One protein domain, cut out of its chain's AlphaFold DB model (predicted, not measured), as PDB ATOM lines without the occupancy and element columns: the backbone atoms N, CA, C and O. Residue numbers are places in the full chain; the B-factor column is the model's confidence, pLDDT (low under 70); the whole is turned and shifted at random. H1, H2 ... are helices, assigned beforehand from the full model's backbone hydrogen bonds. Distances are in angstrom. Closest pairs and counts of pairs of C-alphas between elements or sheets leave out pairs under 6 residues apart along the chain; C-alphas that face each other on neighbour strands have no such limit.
ATOM      1  N   PRO A  16     256.460 286.875 219.391       89.75
ATOM      2  CA  PRO A  16     256.388 285.431 219.620       89.75
ATOM      3  C   PRO A  16     254.962 284.932 219.899       89.75
ATOM      4  O   PRO A  16     254.498 283.983 219.264       89.75
ATOM      5  N   SER A  17     254.233 285.620 220.773       89.44
ATOM      6  CA  SER A  17     252.855 285.300 221.149       89.44
ATOM      7  C   SER A  17     251.881 285.501 219.984       89.44
ATOM      8  O   SER A  17     250.949 284.710 219.820       89.44
ATOM      9  N   GLN A  18     252.120 286.484 219.106       90.62
ATOM     10  CA  GLN A  18     251.364 286.652 217.859       90.62
ATOM     11  C   GLN A  18     251.578 285.470 216.905       90.62
ATOM     12  O   GLN A  18     250.612 284.980 216.320       90.62
ATOM     13  N   CYS A  19     252.817 284.996 216.743       93.25
ATOM     14  CA  CYS A  19     253.121 283.842 215.895       93.25
ATOM     15  C   CYS A  19     252.433 282.570 216.405       93.25
ATOM     16  O   CYS A  19     251.805 281.861 215.621       93.25
ATOM     17  N   ILE A  20     252.496 282.315 217.716       95.62
ATOM     18  CA  ILE A  20     251.841 281.155 218.340       95.62
ATOM     19  C   ILE A  20     250.324 281.246 218.179       95.62
ATOM     20  O   ILE A  20     249.695 280.276 217.765       95.62
ATOM     21  N   THR A  21     249.736 282.414 218.445       95.31
ATOM     22  CA  THR A  21     248.293 282.629 218.275       95.31
ATOM     23  C   THR A  21     247.861 282.351 216.838       95.31
ATOM     24  O   THR A  21     246.904 281.616 216.620       95.31
ATOM     25  N   LYS A  22     248.595 282.866 215.843       96.06
ATOM     26  CA  LYS A  22     248.303 282.614 214.424       96.06
ATOM     27  C   LYS A  22     248.403 281.135 214.059       96.06
ATOM     28  O   LYS A  22     247.535 280.635 213.356       96.06
ATOM     29  N   ALA A  23     249.426 280.439 214.554       97.69
ATOM     30  CA  ALA A  23     249.572 279.005 214.325       97.69
ATOM     31  C   ALA A  23     248.390 278.221 214.917       97.69
ATOM     32  O   ALA A  23     247.814 277.378 214.239       97.69
ATOM     33  N   LYS A  24     247.967 278.555 216.142       98.00
ATOM     34  CA  LYS A  24     246.815 277.920 216.796       98.00
ATOM     35  C   LYS A  24     245.501 278.191 216.069       98.00
ATOM     36  O   LYS A  24     244.695 277.281 215.928       98.00
ATOM     37  N   VAL A  25     245.295 279.410 215.573       98.06
ATOM     38  CA  VAL A  25     244.123 279.731 214.743       98.06
ATOM     39  C   VAL A  25     244.124 278.896 213.463       98.06
ATOM     40  O   VAL A  25     243.116 278.270 213.162       98.06
ATOM     41  N   ALA A  26     245.261 278.799 212.767       98.12
ATOM     42  CA  ALA A  26     245.369 277.987 211.556       98.12
ATOM     43  C   ALA A  26     245.120 276.488 211.822       98.12
ATOM     44  O   ALA A  26     244.481 275.813 211.016       98.12
ATOM     45  N   GLU A  27     245.588 275.960 212.960       98.50
ATOM     46  CA  GLU A  27     245.290 274.587 213.394       98.50
ATOM     47  C   GLU A  27     243.779 274.371 213.580       98.50
ATOM     48  O   GLU A  27     243.242 273.374 213.097       98.50
ATOM     49  N   LEU A  28     243.085 275.312 214.231       98.50
ATOM     50  CA  LEU A  28     241.635 275.241 214.434       98.50
ATOM     51  C   LEU A  28     240.868 275.327 213.112       98.50
ATOM     52  O   LEU A  28     239.995 274.502 212.857       98.50
ATOM     53  N   GLU A  29     241.220 276.283 212.250       98.50
ATOM     54  CA  GLU A  29     240.612 276.435 210.923       98.50
ATOM     55  C   GLU A  29     240.763 275.157 210.098       98.50
ATOM     56  O   GLU A  29     239.802 274.688 209.483       98.50
ATOM     57  N   LYS A  30     241.956 274.549 210.121       98.50
ATOM     58  CA  LYS A  30     242.193 273.303 209.397       98.50
ATOM     59  C   LYS A  30     241.412 272.134 209.994       98.50
ATOM     60  O   LYS A  30     240.896 271.318 209.233       98.50
ATOM     61  N   GLY A  31     241.309 272.063 211.320       97.75
ATOM     62  CA  GLY A  31     240.498 271.063 212.015       97.75
ATOM     63  C   GLY A  31     239.028 271.126 211.601       97.75
ATOM     64  O   GLY A  31     238.469 270.109 211.204       97.75
ATOM     65  N   ILE A  32     238.444 272.328 211.587       96.06
ATOM     66  CA  ILE A  32     237.051 272.552 211.166       96.06
ATOM     67  C   ILE A  32     236.835 272.100 209.716       96.06
ATOM     68  O   ILE A  32     235.853 271.426 209.418       96.06
ATOM     69  N   GLN A  33     237.757 272.432 208.807       97.56
ATOM     70  CA  GLN A  33     237.655 272.004 207.406       97.56
ATOM     71  C   GLN A  33     237.688 270.481 207.256       97.56
ATOM     72  O   GLN A  33     236.914 269.924 206.481       97.56
ATOM     73  N   LEU A  34     238.591 269.810 207.978       97.56
ATOM     74  CA  LEU A  34     238.711 268.353 207.937       97.56
ATOM     75  C   LEU A  34     237.469 267.666 208.505       97.56
ATOM     76  O   LEU A  34     237.012 266.681 207.939       97.56
ATOM     77  N   GLU A  35     236.908 268.196 209.589       94.94
ATOM     78  CA  GLU A  35     235.667 267.687 210.171       94.94
ATOM     79  C   GLU A  35     234.493 267.819 209.191       94.94
ATOM     80  O   GLU A  35     233.780 266.848 208.944       94.94
ATOM     81  N   GLN A  36     234.329 268.993 208.571       94.38
ATOM     82  CA  GLN A  36     233.282 269.222 207.572       94.38
ATOM     83  C   GLN A  36     233.417 268.267 206.384       94.38
ATOM     84  O   GLN A  36     232.434 267.642 205.994       94.38
ATOM     85  N   GLN A  37     234.634 268.111 205.857       97.19
ATOM     86  CA  GLN A  37     234.914 267.156 204.788       97.19
ATOM     87  C   GLN A  37     234.579 265.721 205.219       97.19
ATOM     88  O   GLN A  37     233.915 265.001 204.478       97.19
ATOM     89  N   GLY A  38     234.991 265.322 206.425       95.69
ATOM     90  CA  GLY A  38     234.716 263.994 206.969       95.69
ATOM     91  C   GLY A  38     233.222 263.706 207.098       95.69
ATOM     92  O   GLY A  38     232.789 262.603 206.775       95.69
ATOM     93  N   PHE A  39     232.410 264.690 207.500       95.69
ATOM     94  CA  PHE A  39     230.955 264.531 207.519       95.69
ATOM     95  C   PHE A  39     230.368 264.375 206.119       95.69
ATOM     96  O   PHE A  39     229.562 263.467 205.923       95.69
ATOM     97  N   SER A  40     230.768 265.206 205.152       96.00
ATOM     98  CA  SER A  40     230.273 265.094 203.774       96.00
ATOM     99  C   SER A  40     230.635 263.739 203.150       96.00
ATOM    100  O   SER A  40     229.798 263.137 202.482       96.00
ATOM    101  N   GLU A  41     231.843 263.226 203.401       96.31
ATOM    102  CA  GLU A  41     232.270 261.891 202.954       96.31
ATOM    103  C   GLU A  41     231.473 260.771 203.637       96.31
ATOM    104  O   GLU A  41     231.028 259.837 202.971       96.31
ATOM    105  N   LEU A  42     231.248 260.875 204.951       93.50
ATOM    106  CA  LEU A  42     230.519 259.873 205.732       93.50
ATOM    107  C   LEU A  42     229.064 259.705 205.271       93.50
ATOM    108  O   LEU A  42     228.541 258.592 205.288       93.50
ATOM    109  N   ILE A  43     228.407 260.801 204.882       95.94
ATOM    110  CA  ILE A  43     226.977 260.801 204.542       95.94
ATOM    111  C   ILE A  43     226.691 260.674 203.039       95.94
ATOM    112  O   ILE A  43     225.518 260.615 202.671       95.94
ATOM    113  N   ALA A  44     227.717 260.627 202.181       95.88
ATOM    114  CA  ALA A  44     227.598 260.791 200.726       95.88
ATOM    115  C   ALA A  44     226.539 259.892 200.053       95.88
ATOM    116  O   ALA A  44     225.831 260.348 199.157       95.88
ATOM    117  N   ASP A  45     226.390 258.648 200.514       94.88
ATOM    118  CA  ASP A  45     225.442 257.663 199.967       94.88
ATOM    119  C   ASP A  45     224.291 257.322 200.933       94.88
ATOM    120  O   ASP A  45     223.629 256.281 200.823       94.88
ATOM    121  N   THR A  46     224.038 258.209 201.893       96.75
ATOM    122  CA  THR A  46     223.048 258.033 202.963       96.75
ATOM    123  C   THR A  46     221.821 258.923 202.748       96.75
ATOM    124  O   THR A  46     221.791 259.734 201.825       96.75
ATOM    125  N   ASP A  47     220.778 258.772 203.573       95.06
ATOM    126  CA  ASP A  47     219.646 259.726 203.585       95.06
ATOM    127  C   ASP A  47     219.860 260.915 204.546       95.06
ATOM    128  O   ASP A  47     219.006 261.792 204.679       95.06
ATOM    129  N   VAL A  48     221.022 260.963 205.198       96.56
ATOM    130  CA  VAL A  48     221.353 261.921 206.251       96.56
ATOM    131  C   VAL A  48     221.866 263.215 205.634       96.56
ATOM    132  O   VAL A  48     222.738 263.206 204.770       96.56
ATOM    133  N   SER A  49     221.342 264.348 206.102       96.00
ATOM    134  CA  SER A  49     221.791 265.670 205.654       96.00
ATOM    135  C   SER A  49     222.985 266.185 206.460       96.00
ATOM    136  O   SER A  49     223.210 265.777 207.602       96.00
ATOM    137  N   GLU A  50     223.721 267.155 205.909       94.81
ATOM    138  CA  GLU A  50     224.813 267.789 206.654       94.81
ATOM    139  C   GLU A  50     224.338 268.534 207.915       94.81
ATOM    140  O   GLU A  50     225.057 268.603 208.910       94.81
ATOM    141  N   GLU A  51     223.144 269.133 207.885       94.00
ATOM    142  CA  GLU A  51     222.565 269.798 209.060       94.00
ATOM    143  C   GLU A  51     222.286 268.784 210.172       94.00
ATOM    144  O   GLU A  51     222.597 269.012 211.342       94.00
ATOM    145  N   GLU A  52     221.740 267.634 209.790       95.12
ATOM    146  CA  GLU A  52     221.388 266.579 210.720       95.12
ATOM    147  C   GLU A  52     222.616 265.946 211.378       95.12
ATOM    148  O   GLU A  52     222.666 265.861 212.607       95.12
ATOM    149  N   ILE A  53     223.625 265.549 210.592       94.06
ATOM    150  CA  ILE A  53     224.840 264.941 211.152       94.06
ATOM    151  C   ILE A  53     225.565 265.910 212.098       94.06
ATOM    152  O   ILE A  53     226.022 265.492 213.159       94.06
ATOM    153  N   ARG A  54     225.585 267.216 211.783       91.81
ATOM    154  CA  ARG A  54     226.164 268.248 212.661       91.81
ATOM    155  C   ARG A  54     225.409 268.367 213.983       91.81
ATOM    156  O   ARG A  54     226.030 268.378 215.041       91.81
ATOM    157  N   LYS A  55     224.075 268.378 213.948       92.50
ATOM    158  CA  LYS A  55     223.249 268.415 215.164       92.50
ATOM    159  C   LYS A  55     223.502 267.207 216.075       92.50
ATOM    160  O   LYS A  55     223.553 267.340 217.301       92.50
ATOM    161  N   TYR A  56     223.646 266.022 215.491       91.56
ATOM    162  CA  TYR A  56     223.877 264.799 216.256       91.56
ATOM    163  C   TYR A  56     225.323 264.639 216.738       91.56
ATOM    164  O   TYR A  56     225.536 264.022 217.785       91.56
ATOM    165  N   ALA A  57     226.299 265.252 216.060       88.69
ATOM    166  CA  ALA A  57     227.676 265.331 216.547       88.69
ATOM    167  C   ALA A  57     227.769 266.025 217.922       88.69
ATOM    168  O   ALA A  57     228.582 265.633 218.755       88.69
ATOM    169  N   GLU A  58     226.894 266.997 218.202       89.19
ATOM    170  CA  GLU A  58     226.858 267.716 219.485       89.19
ATOM    171  C   GLU A  58     226.161 266.941 220.617       89.19
ATOM    172  O   GLU A  58     226.435 267.176 221.795       89.19
ATOM    173  N   THR A  59     225.232 266.039 220.288       87.94
ATOM    174  CA  THR A  59     224.281 265.469 221.264       87.94
ATOM    175  C   THR A  59     224.360 263.949 221.423       87.94
ATOM    176  O   THR A  59     223.638 263.386 222.247       87.94
ATOM    177  N   ASN A  60     225.318 263.304 220.747       85.88
ATOM    178  CA  ASN A  60     225.405 261.858 220.516       85.88
ATOM    179  C   ASN A  60     224.232 261.317 219.685       85.88
ATOM    180  O   ASN A  60     223.090 261.763 219.800       85.88
ATOM    181  N   TRP A  61     224.510 260.287 218.884       91.88
ATOM    182  CA  TRP A  61     223.516 259.658 218.024       91.88
ATOM    183  C   TRP A  61     223.368 258.174 218.331       91.88
ATOM    184  O   TRP A  61     224.289 257.391 218.113       91.88
ATOM    185  N   TYR A  62     222.195 257.785 218.823       92.12
ATOM    186  CA  TYR A  62     221.856 256.388 219.062       92.12
ATOM    187  C   TYR A  62     220.753 255.968 218.100       92.12
ATOM    188  O   TYR A  62     219.679 256.565 218.085       92.12
ATOM    189  N   LEU A  63     221.034 254.929 217.321       94.19
ATOM    190  CA  LEU A  63     220.124 254.341 216.348       94.19
ATOM    191  C   LEU A  63     220.056 252.835 216.577       94.19
ATOM    192  O   LEU A  63     221.034 252.207 216.992       94.19
ATOM    193  N   THR A  64     218.909 252.239 216.269       97.06
ATOM    194  CA  THR A  64     218.842 250.778 216.154       97.06
ATOM    195  C   THR A  64     219.562 250.319 214.884       97.06
ATOM    196  O   THR A  64     219.680 251.080 213.924       97.06
ATOM    197  N   ALA A  65     220.018 249.063 214.840       95.38
ATOM    198  CA  ALA A  65     220.677 248.515 213.648       95.38
ATOM    199  C   ALA A  65     219.783 248.594 212.394       95.38
ATOM    200  O   ALA A  65     220.246 248.929 211.309       95.38
ATOM    201  N   ASP A  66     218.489 248.332 212.566       96.31
ATOM    202  CA  ASP A  66     217.475 248.382 211.514       96.31
ATOM    203  C   ASP A  66     217.229 249.820 211.008       96.31
ATOM    204  O   ASP A  66     217.083 250.060 209.809       96.31
ATOM    205  N   GLU A  67     217.272 250.810 211.900       96.00
ATOM    206  CA  GLU A  67     217.207 252.223 211.524       96.00
ATOM    207  C   GLU A  67     218.473 252.691 210.802       96.00
ATOM    208  O   GLU A  67     218.375 253.295 209.735       96.00
ATOM    209  N   ALA A  68     219.655 252.352 211.320       95.00
ATOM    210  CA  ALA A  68     220.921 252.659 210.664       95.00
ATOM    211  C   ALA A  68     220.988 252.050 209.253       95.00
ATOM    212  O   ALA A  68     221.428 252.715 208.313       95.00
ATOM    213  N   LEU A  69     220.491 250.819 209.080       95.69
ATOM    214  CA  LEU A  69     220.414 250.156 207.780       95.69
ATOM    215  C   LEU A  69     219.451 250.875 206.826       95.69
ATOM    216  O   LEU A  69     219.823 251.159 205.690       95.69
ATOM    217  N   ARG A  70     218.235 251.229 207.276       95.75
ATOM    218  CA  ARG A  70     217.270 251.990 206.456       95.75
ATOM    219  C   ARG A  70     217.831 253.320 205.970       95.75
ATOM    220  O   ARG A  70     217.583 253.703 204.830       95.75
ATOM    221  N   ARG A  71     218.587 254.004 206.827       95.31
ATOM    222  CA  ARG A  71     219.227 255.288 206.512       95.31
ATOM    223  C   ARG A  71     220.541 255.140 205.742       95.31
ATOM    224  O   ARG A  71     221.155 256.147 205.398       95.31
ATOM    225  N   LYS A  72     220.945 253.897 205.443       95.81
ATOM    226  CA  LYS A  72     222.182 253.511 204.744       95.81
ATOM    227  C   LYS A  72     223.467 253.947 205.453       95.81
ATOM    228  O   LYS A  72     224.505 254.092 204.823       95.81
TER     229      LYS A  72
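AT A GLANCE: This is residues 16 to 72 of the 78 residues of an uncharacterized protein of Microvirga vignae (UniProt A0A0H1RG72). One long helix, H1, makes most of the length: its residues 16 to 34 stick out as a free arm from a small head. In the head, the far end of H1 meets the short helix H2, and the chain runs on to the shorter H3, apart from both. The printed part has 57 residues with three named helices, H1, H2, H3 in order, and no named strand: all helix. It is extended, radius of gyration of the C-alphas 16.2 A, spanning 54 by 21 by 15 A.

HOW THE PARTS SIT: Start at H1, residues 16 to 43; with residues 39 to 43 alone it touches H2, residues 50 to 59. Their closest C-alphas, Ser 40 and Glu 50, are 6.7 A apart. They run opposite ways at a steep tilt of 66 degrees. H3, residues 65 to 70, is apart from both. Every O i to N i+4 pair is within hydrogen-bond range in H1 and H3, and 4 of 6 in H2.

IN THESE COORDINATES: Find C-alpha 16 at (256.388, 285.431, 219.620); H1 runs 41.2 A to C-alpha 43. H2 covers 14.8 A, H3 8.7 A, ending at C-alpha 70, (217.270, 251.990, 206.456).

THE WHOLE: The farthest C-alphas, Pro 16 and Asp 66, are 54.3 A apart. The printed part has no cut, no link is long, and no printed residue is under 70 in pLDDT.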